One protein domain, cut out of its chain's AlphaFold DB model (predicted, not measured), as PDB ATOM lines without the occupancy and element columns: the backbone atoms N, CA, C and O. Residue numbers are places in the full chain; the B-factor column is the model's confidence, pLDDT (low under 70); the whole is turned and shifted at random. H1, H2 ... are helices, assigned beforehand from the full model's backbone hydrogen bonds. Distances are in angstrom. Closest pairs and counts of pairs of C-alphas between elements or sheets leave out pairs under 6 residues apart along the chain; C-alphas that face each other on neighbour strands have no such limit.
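What this domain is: This is residues 2 to 44 and 304 to 347 of the 347 residues of the protein "USP domain-containing protein" of Daphnia pulex (UniProt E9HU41). A long helix, H4, packs near its beginning, with residues 322 to 326, on H1, which makes a helical hairpin with H2, and beyond this body residues 335 to 347, of which 335 to 345 belong to H4, stick out as a free arm. The short H3 sits near the beginning of H4, after a loop of low confidence. The printed part has 87 residues with four named helices, in the order H1, H2, H3, H4, and no named strand; the class is all helix. The whole is loose, with a radius of gyration of the C-alphas of 15.4 A, and spans 45 by 39 by 23 A.

How they stand to each other: H4, residues 320 to 345, touches H1, residues 9 to 22, with its residues 322 to 326 alone. Their closest C-alphas, those of Leu 15 and Val 322, are 6.4 A apart, and the two run the same way at a steep tilt of 50 degrees. H1 forms a helical hairpin with H2, residues 31 to 36. These two touch, with the C-alphas of Lys 12 and Leu 33 closest at 5.4 A, and run opposite ways at a shallow tilt of 18 degrees. H3, residues 314 to 317, is close to but not clearly touching H4, the closest C-alphas being those of Cys 315 and Gln 323, 6.2 A apart. H2 is apart from H4 and H3. In H1, H2 and H4 every O i to N i+4 pair is within hydrogen-bond range; H3 is too short for such a pair.

Where its parts are: H4 is 38.0 A long and ends at C-alpha 345 (3.110, 3.849, 81.443). H1 is 19.7 A long and begins at C-alpha 9 (13.764, 2.134, 122.484). H2 measures 8.4 A and H3 6.4 A.

The domain as a whole: The C-alphas farthest apart, those of Val 10 and His 347, are 45.3 A apart. Residues 45 to 303 are not printed, and C-alphas 44 and 304 are 33.7 A apart across the cut. The link from H1 to H2 is short and that from H3 to H4 tight. Confidence is under 70 at residues 2 to 3, 304 to 316 and 345 to 347.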
ATOM      1  N   GLY A   2       8.694 -11.042 107.714       50.84
ATOM      2  CA  GLY A   2       8.874  -9.891 108.603       50.84
ATOM      3  C   GLY A   2      10.327  -9.778 109.046       50.84
ATOM      4  O   GLY A   2      10.867 -10.741 109.583       50.84
ATOM      5  N   GLY A   3      10.957  -8.630 108.789       61.38
ATOM      6  CA  GLY A   3      12.251  -8.296 109.382       61.38
ATOM      7  C   GLY A   3      12.150  -8.232 110.907       61.38
ATOM      8  O   GLY A   3      11.066  -8.029 111.459       61.38
ATOM      9  N   PHE A   4      13.273  -8.425 111.595       73.75
ATOM     10  CA  PHE A   4      13.328  -8.270 113.045       73.75
ATOM     11  C   PHE A   4      13.058  -6.805 113.409       73.75
ATOM     12  O   PHE A   4      13.776  -5.911 112.957       73.75
ATOM     13  N   ILE A   5      12.030  -6.572 114.227       74.62
ATOM     14  CA  ILE A   5      11.725  -5.255 114.785       74.62
ATOM     15  C   ILE A   5      12.166  -5.271 116.252       74.62
ATOM     16  O   ILE A   5      11.647  -6.072 117.032       74.62
ATOM     17  N   PRO A   6      13.117  -4.413 116.648       82.88
ATOM     18  CA  PRO A   6      13.565  -4.335 118.028       82.88
ATOM     19  C   PRO A   6      12.434  -3.856 118.947       82.88
ATOM     20  O   PRO A   6      11.679  -2.941 118.615       82.88
ATOM     21  N   ASN A   7      12.352  -4.452 120.137       85.25
ATOM     22  CA  ASN A   7      11.335  -4.102 121.133       85.25
ATOM     23  C   ASN A   7      11.772  -2.956 122.059       85.25
ATOM     24  O   ASN A   7      10.919  -2.266 122.612       85.25
ATOM     25  N   SER A   8      13.080  -2.735 122.228       91.12
ATOM     26  CA  SER A   8      13.604  -1.675 123.093       91.12
ATOM     27  C   SER A   8      13.695  -0.327 122.361       91.12
ATOM     28  O   SER A   8      13.966  -0.312 121.156       91.12
ATOM     29  N   PRO A   9      13.551   0.810 123.071       92.50
ATOM     30  CA  PRO A   9      13.764   2.134 122.484       92.50
ATOM     31  C   PRO A   9      15.144   2.294 121.836       92.50
ATOM     32  O   PRO A   9      15.241   2.777 120.713       92.50
ATOM     33  N   VAL A  10      16.209   1.806 122.487       92.25
ATOM     34  CA  VAL A  10      17.580   1.870 121.944       92.25
ATOM     35  C   VAL A  10      17.718   1.042 120.665       92.25
ATOM     36  O   VAL A  10      18.299   1.515 119.695       92.25
ATOM     37  N   GLY A  11      17.135  -0.159 120.606       92.19
ATOM     38  CA  GLY A  11      17.162  -0.958 119.380       92.19
ATOM     39  C   GLY A  11      16.391  -0.284 118.240       92.19
ATOM     40  O   GLY A  11      16.839  -0.283 117.095       92.19
ATOM     41  N   LYS A  12      15.253   0.349 118.544       93.88
ATOM     42  CA  LYS A  12      14.478   1.128 117.566       93.88
ATOM     43  C   LYS A  12      15.225   2.369 117.088       93.88
ATOM     44  O   LYS A  12      15.130   2.701 115.912       93.88
ATOM     45  N   LEU A  13      16.000   3.006 117.964       94.56
ATOM     46  CA  LEU A  13      16.883   4.109 117.602       94.56
ATOM     47  C   LEU A  13      18.012   3.652 116.668       94.56
ATOM     48  O   LEU A  13      18.267   4.312 115.667       94.56
ATOM     49  N   GLN A  14      18.638   2.501 116.942       92.25
ATOM     50  CA  GLN A  14      19.644   1.908 116.050       92.25
ATOM     51  C   GLN A  14      19.073   1.665 114.648       92.25
ATOM     52  O   GLN A  14      19.706   2.018 113.654       92.25
ATOM     53  N   LEU A  15      17.862   1.101 114.570       92.94
ATOM     54  CA  LEU A  15      17.182   0.892 113.294       92.94
ATOM     55  C   LEU A  15      16.867   2.224 112.600       92.94
ATOM     56  O   LEU A  15      17.133   2.350 111.410       92.94
ATOM     57  N   LEU A  16      16.365   3.222 113.333       95.00
ATOM     58  CA  LEU A  16      16.061   4.547 112.788       95.00
ATOM     59  C   LEU A  16      17.310   5.222 112.200       95.00
ATOM     60  O   LEU A  16      17.261   5.717 111.077       95.00
ATOM     61  N   PHE A  17      18.442   5.206 112.910       93.81
ATOM     62  CA  PHE A  17      19.703   5.751 112.398       93.81
ATOM     63  C   PHE A  17      20.213   4.983 111.177       93.81
ATOM     64  O   PHE A  17      20.633   5.604 110.202       93.81
ATOM     65  N   ALA A  18      20.112   3.651 111.175       92.56
ATOM     66  CA  ALA A  18      20.464   2.856 110.002       92.56
ATOM     67  C   ALA A  18      19.562   3.172 108.798       92.56
ATOM     68  O   ALA A  18      20.047   3.258 107.673       92.56
ATOM     69  N   GLN A  19      18.265   3.398 109.017       92.88
ATOM     70  CA  GLN A  19      17.337   3.809 107.965       92.88
ATOM     71  C   GLN A  19      17.678   5.201 107.427       92.88
ATOM     72  O   GLN A  19      17.703   5.379 106.214       92.88
ATOM     73  N   ILE A  20      17.983   6.170 108.296       92.88
ATOM     74  CA  ILE A  20      18.385   7.525 107.878       92.88
ATOM     75  C   ILE A  20      19.665   7.480 107.031       92.88
ATOM     76  O   ILE A  20      19.766   8.195 106.039       92.88
ATOM     77  N   GLN A  21      20.622   6.624 107.395       89.38
ATOM     78  CA  GLN A  21      21.917   6.532 106.723       89.38
ATOM     79  C   GLN A  21      21.875   5.720 105.415       89.38
ATOM     80  O   GLN A  21      22.574   6.054 104.459       89.38
ATOM     81  N   PHE A  22      21.108   4.625 105.376       89.44
ATOM     82  CA  PHE A  22      21.242   3.589 104.342       89.44
ATOM     83  C   PHE A  22      19.950   3.264 103.581       89.44
ATOM     84  O   PHE A  22      19.969   2.439 102.659       89.44
ATOM     85  N   SER A  23      18.814   3.866 103.937       90.50
ATOM     86  CA  SER A  23      17.589   3.678 103.160       90.50
ATOM     87  C   SER A  23      17.679   4.389 101.807       90.50
ATOM     88  O   SER A  23      18.224   5.480 101.688       90.50
ATOM     89  N   LYS A  24      17.074   3.788 100.779       89.75
ATOM     90  CA  LYS A  24      16.863   4.409  99.459       89.75
ATOM     91  C   LYS A  24      15.672   5.378  99.442       89.75
ATOM     92  O   LYS A  24      15.403   6.007  98.420       89.75
ATOM     93  N   ARG A  25      14.915   5.466 100.541       90.44
ATOM     94  CA  ARG A  25      13.788   6.396 100.685       90.44
ATOM     95  C   ARG A  25      14.301   7.803 100.980       90.44
ATOM     96  O   ARG A  25      15.302   7.967 101.662       90.44
ATOM     97  N   SER A  26      13.570   8.819 100.528       89.62
ATOM     98  CA  SER A  26      13.900  10.225 100.804       89.62
ATOM     99  C   SER A  26      13.611  10.651 102.247       89.62
ATOM    100  O   SER A  26      14.126  11.669 102.694       89.62
ATOM    101  N   CYS A  27      12.774   9.900 102.968       92.69
ATOM    102  CA  CYS A  27      12.405  10.177 104.350       92.69
ATOM    103  C   CYS A  27      12.156   8.880 105.132       92.69
ATOM    104  O   CYS A  27      11.802   7.841 104.563       92.69
ATOM    105  N   VAL A  28      12.293   8.963 106.455       93.69
ATOM    106  CA  VAL A  28      12.101   7.844 107.383       93.69
ATOM    107  C   VAL A  28      11.077   8.237 108.438       93.69
ATOM    108  O   VAL A  28      11.110   9.346 108.960       93.69
ATOM    109  N   ASN A  29      10.153   7.328 108.753       92.12
ATOM    110  CA  ASN A  29       9.104   7.582 109.732       92.12
ATOM    111  C   ASN A  29       9.555   7.140 111.144       92.12
ATOM    112  O   ASN A  29       9.748   5.940 111.360       92.12
ATOM    113  N   PRO A  30       9.655   8.056 112.128       94.25
ATOM    114  CA  PRO A  30      10.135   7.732 113.471       94.25
ATOM    115  C   PRO A  30       9.071   7.110 114.392       94.25
ATOM    116  O   PRO A  30       9.380   6.807 115.543       94.25
ATOM    117  N   THR A  31       7.831   6.885 113.931       92.50
ATOM    118  CA  THR A  31       6.692   6.442 114.768       92.50
ATOM    119  C   THR A  31       7.035   5.233 115.636       92.50
ATOM    120  O   THR A  31       6.710   5.222 116.817       92.50
ATOM    121  N   SER A  32       7.752   4.237 115.099       91.88
ATOM    122  CA  SER A  32       8.136   3.045 115.873       91.88
ATOM    123  C   SER A  32       8.911   3.398 117.148       91.88
ATOM    124  O   SER A  32       8.617   2.837 118.213       91.88
ATOM    125  N   LEU A  33       9.859   4.340 117.049       94.19
ATOM    126  CA  LEU A  33      10.628   4.860 118.177       94.19
ATOM    127  C   LEU A  33       9.727   5.683 119.102       94.19
ATOM    128  O   LEU A  33       9.668   5.381 120.289       94.19
ATOM    129  N   ILE A  34       8.983   6.653 118.569       94.06
ATOM    130  CA  ILE A  34       8.143   7.559 119.372       94.06
ATOM    131  C   ILE A  34       7.105   6.785 120.197       94.06
ATOM    132  O   ILE A  34       6.997   6.989 121.404       94.06
ATOM    133  N   THR A  35       6.433   5.798 119.598       92.56
ATOM    134  CA  THR A  35       5.502   4.923 120.321       92.56
ATOM    135  C   THR A  35       6.205   4.102 121.407       92.56
ATOM    136  O   THR A  35       5.624   3.862 122.460       92.56
ATOM    137  N   SER A  36       7.463   3.686 121.207       93.06
ATOM    138  CA  SER A  36       8.222   2.968 122.252       93.06
ATOM    139  C   SER A  36       8.641   3.841 123.428       93.06
ATOM    140  O   SER A  36       8.885   3.314 124.509       93.06
ATOM    141  N   LEU A  37       8.707   5.157 123.219       92.31
ATOM    142  CA  LEU A  37       8.954   6.141 124.268       92.31
ATOM    143  C   LEU A  37       7.675   6.493 125.044       92.31
ATOM    144  O   LEU A  37       7.747   7.237 126.015       92.31
ATOM    145  N   GLY A  38       6.512   5.974 124.630       91.50
ATOM    146  CA  GLY A  38       5.223   6.294 125.247       91.50
ATOM    147  C   GLY A  38       4.740   7.717 124.956       91.50
ATOM    148  O   GLY A  38       3.891   8.228 125.680       91.50
ATOM    149  N   ILE A  39       5.280   8.359 123.917       91.12
ATOM    150  CA  ILE A  39       4.921   9.724 123.533       91.12
ATOM    151  C   ILE A  39       3.702   9.679 122.607       91.12
ATOM    152  O   ILE A  39       3.680   8.933 121.624       91.12
ATOM    153  N   ASP A  40       2.699  10.501 122.913       88.31
ATOM    154  CA  ASP A  40       1.489  10.627 122.106       88.31
ATOM    155  C   ASP A  40       1.763  11.413 120.816       88.31
ATOM    156  O   ASP A  40       1.931  12.635 120.824       88.31
ATOM    157  N   THR A  41       1.742  10.704 119.688       87.50
ATOM    158  CA  THR A  41       1.961  11.252 118.342       87.50
ATOM    159  C   THR A  41       0.870  12.218 117.872       87.50
ATOM    160  O   THR A  41       1.034  12.848 116.833       87.50
ATOM    161  N   THR A  42      -0.261  12.311 118.579       87.94
ATOM    162  CA  THR A  42      -1.363  13.223 118.230       87.94
ATOM    163  C   THR A  42      -1.209  14.613 118.843       87.94
ATOM    164  O   THR A  42      -1.920  15.545 118.464       87.94
ATOM    165  N   THR A  43      -0.259  14.770 119.767       87.56
ATOM    166  CA  THR A  43      -0.023  16.014 120.500       87.56
ATOM    167  C   THR A  43       1.272  16.674 120.043       87.56
ATOM    168  O   THR A  43       2.270  16.002 119.792       87.56
ATOM    169  N   GLN A  44       1.266  18.005 119.940       89.12
ATOM    170  CA  GLN A  44       2.511  18.742 119.738       89.12
ATOM    171  C   GLN A  44       3.313  18.739 121.039       89.12
ATOM    172  O   GLN A  44       2.759  18.954 122.115       89.12
ATOM    173  N   ALA A 304      28.971   6.009 101.800       49.75
ATOM    174  CA  ALA A 304      27.611   5.603 101.435       49.75
ATOM    175  C   ALA A 304      27.580   4.140 100.950       49.75
ATOM    176  O   ALA A 304      28.460   3.737 100.188       49.75
ATOM    177  N   CYS A 305      26.568   3.370 101.375       41.03
ATOM    178  CA  CYS A 305      26.408   1.944 101.056       41.03
ATOM    179  C   CYS A 305      26.567   1.665  99.550       41.03
ATOM    180  O   CYS A 305      25.942   2.326  98.718       41.03
ATOM    181  N   SER A 306      27.419   0.695  99.198       41.84
ATOM    182  CA  SER A 306      27.631   0.301  97.802       41.84
ATOM    183  C   SER A 306      26.580  -0.729  97.383       41.84
ATOM    184  O   SER A 306      26.143  -1.557  98.171       41.84
ATOM    185  N   THR A 307      26.167  -0.703  96.118       41.09
ATOM    186  CA  THR A 307      25.110  -1.565  95.550       41.09
ATOM    187  C   THR A 307      25.463  -3.058  95.458       41.09
ATOM    188  O   THR A 307      24.706  -3.825  94.867       41.09
ATOM    189  N   THR A 308      26.593  -3.495  96.014       37.03
ATOM    190  CA  THR A 308      27.059  -4.886  95.952       37.03
ATOM    191  C   THR A 308      27.521  -5.360  97.329       37.03
ATOM    192  O   THR A 308      28.453  -4.754  97.867       37.03
ATOM    193  N   PRO A 309      26.957  -6.459  97.872       40.44
ATOM    194  CA  PRO A 309      27.401  -7.017  99.140       40.44
ATOM    195  C   PRO A 309      28.831  -7.527  98.961       40.44
ATOM    196  O   PRO A 309      29.093  -8.533  98.303       40.44
ATOM    197  N   SER A 310      29.778  -6.779  99.505       44.59
ATOM    198  CA  SER A 310      31.198  -7.107  99.534       44.59
ATOM    199  C   SER A 310      31.704  -6.887 100.956       44.59
ATOM    200  O   SER A 310      31.090  -6.161 101.732       44.59
ATOM    201  N   LEU A 311      32.853  -7.463 101.307       45.03
ATOM    202  CA  LEU A 311      33.534  -7.187 102.584       45.03
ATOM    203  C   LEU A 311      33.925  -5.700 102.758       45.03
ATOM    204  O   LEU A 311      34.381  -5.314 103.827       45.03
ATOM    205  N   SER A 312      33.730  -4.877 101.721       48.81
ATOM    206  CA  SER A 312      33.888  -3.418 101.701       48.81
ATOM    207  C   SER A 312      32.557  -2.646 101.706       48.81
ATOM    208  O   SER A 312      32.548  -1.448 101.439       48.81
ATOM    209  N   ASP A 313      31.426  -3.310 101.967       59.94
ATOM    210  CA  ASP A 313      30.113  -2.668 102.064       59.94
ATOM    211  C   ASP A 313      30.030  -1.812 103.348       59.94
ATOM    212  O   ASP A 313      30.249  -2.336 104.441       59.94
ATOM    213  N   PRO A 314      29.705  -0.511 103.269       59.94
ATOM    214  CA  PRO A 314      29.503   0.354 104.434       59.94
ATOM    215  C   PRO A 314      28.429  -0.115 105.419       59.94
ATOM    216  O   PRO A 314      28.467   0.269 106.586       59.94
ATOM    217  N   CYS A 315      27.503  -0.981 104.999       63.22
ATOM    218  CA  CYS A 315      26.575  -1.645 105.915       63.22
ATOM    219  C   CYS A 315      27.248  -2.701 106.812       63.22
ATOM    220  O   CYS A 315      26.647  -3.106 107.805       63.22
ATOM    221  N   SER A 316      28.479  -3.137 106.517       64.81
ATOM    222  CA  SER A 316      29.202  -4.159 107.299       64.81
ATOM    223  C   SER A 316      29.439  -3.771 108.762       64.81
ATOM    224  O   SER A 316      29.599  -4.653 109.604       64.81
ATOM    225  N   VAL A 317      29.404  -2.472 109.076       73.56
ATOM    226  CA  VAL A 317      29.560  -1.934 110.438       73.56
ATOM    227  C   VAL A 317      28.300  -2.156 111.293       73.56
ATOM    228  O   VAL A 317      28.343  -2.062 112.518       73.56
ATOM    229  N   LEU A 318      27.156  -2.457 110.669       83.25
ATOM    230  CA  LEU A 318      25.887  -2.665 111.364       83.25
ATOM    231  C   LEU A 318      25.747  -4.100 111.897       83.25
ATOM    232  O   LEU A 318      26.262  -5.039 111.290       83.25
ATOM    233  N   PRO A 319      24.952  -4.332 112.956       85.56
ATOM    234  CA  PRO A 319      24.583  -5.685 113.361       85.56
ATOM    235  C   PRO A 319      23.887  -6.462 112.222       85.56
ATOM    236  O   PRO A 319      23.072  -5.872 111.504       85.56
ATOM    237  N   PRO A 320      24.099  -7.789 112.082       87.00
ATOM    238  CA  PRO A 320      23.561  -8.577 110.961       87.00
ATOM    239  C   PRO A 320      22.041  -8.474 110.769       87.00
ATOM    240  O   PRO A 320      21.536  -8.471 109.643       87.00
ATOM    241  N   TRP A 321      21.293  -8.357 111.869       87.06
ATOM    242  CA  TRP A 321      19.841  -8.199 111.814       87.06
ATOM    243  C   TRP A 321      19.433  -6.843 111.222       87.06
ATOM    244  O   TRP A 321      18.468  -6.791 110.463       87.06
ATOM    245  N   VAL A 322      20.179  -5.768 111.508       88.31
ATOM    246  CA  VAL A 322      19.917  -4.428 110.957       88.31
ATOM    247  C   VAL A 322      20.204  -4.434 109.464       88.31
ATOM    248  O   VAL A 322      19.363  -3.991 108.688       88.31
ATOM    249  N   GLN A 323      21.346  -4.999 109.054       87.06
ATOM    250  CA  GLN A 323      21.710  -5.135 107.638       87.06
ATOM    251  C   GLN A 323      20.601  -5.837 106.847       87.06
ATOM    252  O   GLN A 323      20.141  -5.336 105.823       87.06
ATOM    253  N   THR A 324      20.122  -6.969 107.373       87.81
ATOM    254  CA  THR A 324      19.046  -7.755 106.755       87.81
ATOM    255  C   THR A 324      17.754  -6.944 106.645       87.81
ATOM    256  O   THR A 324      17.090  -6.976 105.609       87.81
ATOM    257  N   THR A 325      17.390  -6.198 107.692       89.25
ATOM    258  CA  THR A 325      16.198  -5.341 107.678       89.25
ATOM    259  C   THR A 325      16.311  -4.235 106.626       89.25
ATOM    260  O   THR A 325      15.414  -4.120 105.792       89.25
ATOM    261  N   ILE A 326      17.420  -3.488 106.589       89.44
ATOM    262  CA  ILE A 326      17.640  -2.403 105.615       89.44
ATOM    263  C   ILE A 326      17.636  -2.928 104.177       89.44
ATOM    264  O   ILE A 326      16.992  -2.339 103.307       89.44
ATOM    265  N   PHE A 327      18.313  -4.051 103.921       88.38
ATOM    266  CA  PHE A 327      18.340  -4.675 102.599       88.38
ATOM    267  C   PHE A 327      16.924  -5.005 102.113       88.38
ATOM    268  O   PHE A 327      16.517  -4.577 101.033       88.38
ATOM    269  N   ASN A 328      16.138  -5.691 102.947       88.62
ATOM    270  CA  ASN A 328      14.764  -6.058 102.612       88.62
ATOM    271  C   ASN A 328      13.869  -4.828 102.397       88.62
ATOM    272  O   ASN A 328      13.034  -4.822 101.492       88.62
ATOM    273  N   GLU A 329      14.012  -3.783 103.216       89.69
ATOM    274  CA  GLU A 329      13.246  -2.541 103.063       89.69
ATOM    275  C   GLU A 329      13.554  -1.823 101.743       89.69
ATOM    276  O   GLU A 329      12.628  -1.337 101.083       89.69
ATOM    277  N   ASN A 330      14.825  -1.799 101.340       91.50
ATOM    278  CA  ASN A 330      15.271  -1.208 100.083       91.50
ATOM    279  C   ASN A 330      14.785  -2.009  98.865       91.50
ATOM    280  O   ASN A 330      14.215  -1.414  97.951       91.50
ATOM    281  N   GLU A 331      14.916  -3.339  98.879       90.38
ATOM    282  CA  GLU A 331      14.399  -4.214  97.811       90.38
ATOM    283  C   GLU A 331      12.882  -4.056  97.635       90.38
ATOM    284  O   GLU A 331      12.379  -3.890  96.520       90.38
ATOM    285  N   ASN A 332      12.138  -4.032  98.747       89.88
ATOM    286  CA  ASN A 332      10.691  -3.822  98.725       89.88
ATOM    287  C   ASN A 332      10.321  -2.449  98.146       89.88
ATOM    288  O   ASN A 332       9.362  -2.338  97.379       89.88
ATOM    289  N   PHE A 333      11.071  -1.402  98.497       90.31
ATOM    290  CA  PHE A 333      10.842  -0.056  97.975       90.31
ATOM    291  C   PHE A 333      11.121   0.039  96.469       90.31
ATOM    292  O   PHE A 333      10.336   0.634  95.728       90.31
ATOM    293  N   GLU A 334      12.188  -0.587  95.981       91.38
ATOM    294  CA  GLU A 334      12.507  -0.607  94.552       91.38
ATOM    295  C   GLU A 334      11.519  -1.448  93.746       91.38
ATOM    296  O   GLU A 334      11.121  -1.049  92.649       91.38
ATOM    297  N   ALA A 335      11.075  -2.588  94.280       90.50
ATOM    298  CA  ALA A 335      10.004  -3.377  93.679       90.50
ATOM    299  C   ALA A 335       8.706  -2.559  93.563       90.50
ATOM    300  O   ALA A 335       8.109  -2.506  92.487       90.50
ATOM    301  N   TRP A 336       8.319  -1.855  94.631       90.06
ATOM    302  CA  TRP A 336       7.157  -0.962  94.630       90.06
ATOM    303  C   TRP A 336       7.302   0.195  93.629       90.06
ATOM    304  O   TRP A 336       6.355   0.522  92.910       90.06
ATOM    305  N   THR A 337       8.495   0.782  93.527       90.06
ATOM    306  CA  THR A 337       8.781   1.870  92.579       90.06
ATOM    307  C   THR A 337       8.662   1.387  91.134       90.06
ATOM    308  O   THR A 337       8.039   2.060  90.311       90.06
ATOM    309  N   ARG A 338       9.190   0.192  90.822       90.88
ATOM    310  CA  ARG A 338       9.071  -0.432  89.493       90.88
ATOM    311  C   ARG A 338       7.620  -0.727  89.112       90.88
ATOM    312  O   ARG A 338       7.225  -0.416  87.992       90.88
ATOM    313  N   ASP A 339       6.827  -1.282  90.029       90.06
ATOM    314  CA  ASP A 339       5.397  -1.555  89.804       90.06
ATOM    315  C   ASP A 339       4.582  -0.261  89.627       90.06
ATOM    316  O   ASP A 339       3.735  -0.146  88.746       90.06
ATOM    317  N   THR A 340       4.880   0.775  90.409       86.62
ATOM    318  CA  THR A 340       4.192   2.068  90.280       86.62
ATOM    319  C   THR A 340       4.538   2.764  88.960       86.62
ATOM    320  O   THR A 340       3.668   3.366  88.327       86.62
ATOM    321  N   ALA A 341       5.794   2.668  88.513       84.69
ATOM    322  CA  ALA A 341       6.229   3.204  87.228       84.69
ATOM    323  C   ALA A 341       5.584   2.463  86.045       84.69
ATOM    324  O   ALA A 341       5.096   3.115  85.124       84.69
ATOM    325  N   SER A 342       5.510   1.128  86.081       80.06
ATOM    326  CA  SER A 342       4.889   0.340  85.003       80.06
ATOM    327  C   SER A 342       3.389   0.627  84.858       80.06
ATOM    328  O   SER A 342       2.885   0.725  83.740       80.06
ATOM    329  N   ARG A 343       2.678   0.858  85.968       78.00
ATOM    330  CA  ARG A 343       1.256   1.249  85.959       78.00
ATOM    331  C   ARG A 343       1.009   2.636  85.366       78.00
ATOM    332  O   ARG A 343      -0.025   2.834  84.740       78.00
ATOM    333  N   LYS A 344       1.944   3.579  85.533       72.19
ATOM    334  CA  LYS A 344       1.859   4.926  84.938       72.19
ATOM    335  C   LYS A 344       2.143   4.961  83.436       72.19
ATOM    336  O   LYS A 344       1.788   5.939  82.803       72.19
ATOM    337  N   VAL A 345       2.807   3.944  82.885       68.44
ATOM    338  CA  VAL A 345       3.110   3.849  81.443       68.44
ATOM    339  C   VAL A 345       1.962   3.190  80.664       68.44
ATOM    340  O   VAL A 345       1.827   3.407  79.465       68.44
ATOM    341  N   ASN A 346       1.122   2.407  81.344       56.16
ATOM    342  CA  ASN A 346      -0.027   1.712  80.750       56.16
ATOM    343  C   ASN A 346      -1.347   2.510  80.821       56.16
ATOM    344  O   ASN A 346      -2.394   1.982  80.447       56.16
ATOM    345  N   HIS A 347      -1.295   3.753  81.304       49.19
ATOM    346  CA  HIS A 347      -2.384   4.732  81.328       49.19
ATOM    347  C   HIS A 347      -1.935   5.992  80.600       49.19
ATOM    348  O   HIS A 347      -2.800   6.599  79.931       49.19
TER     349      HIS A 347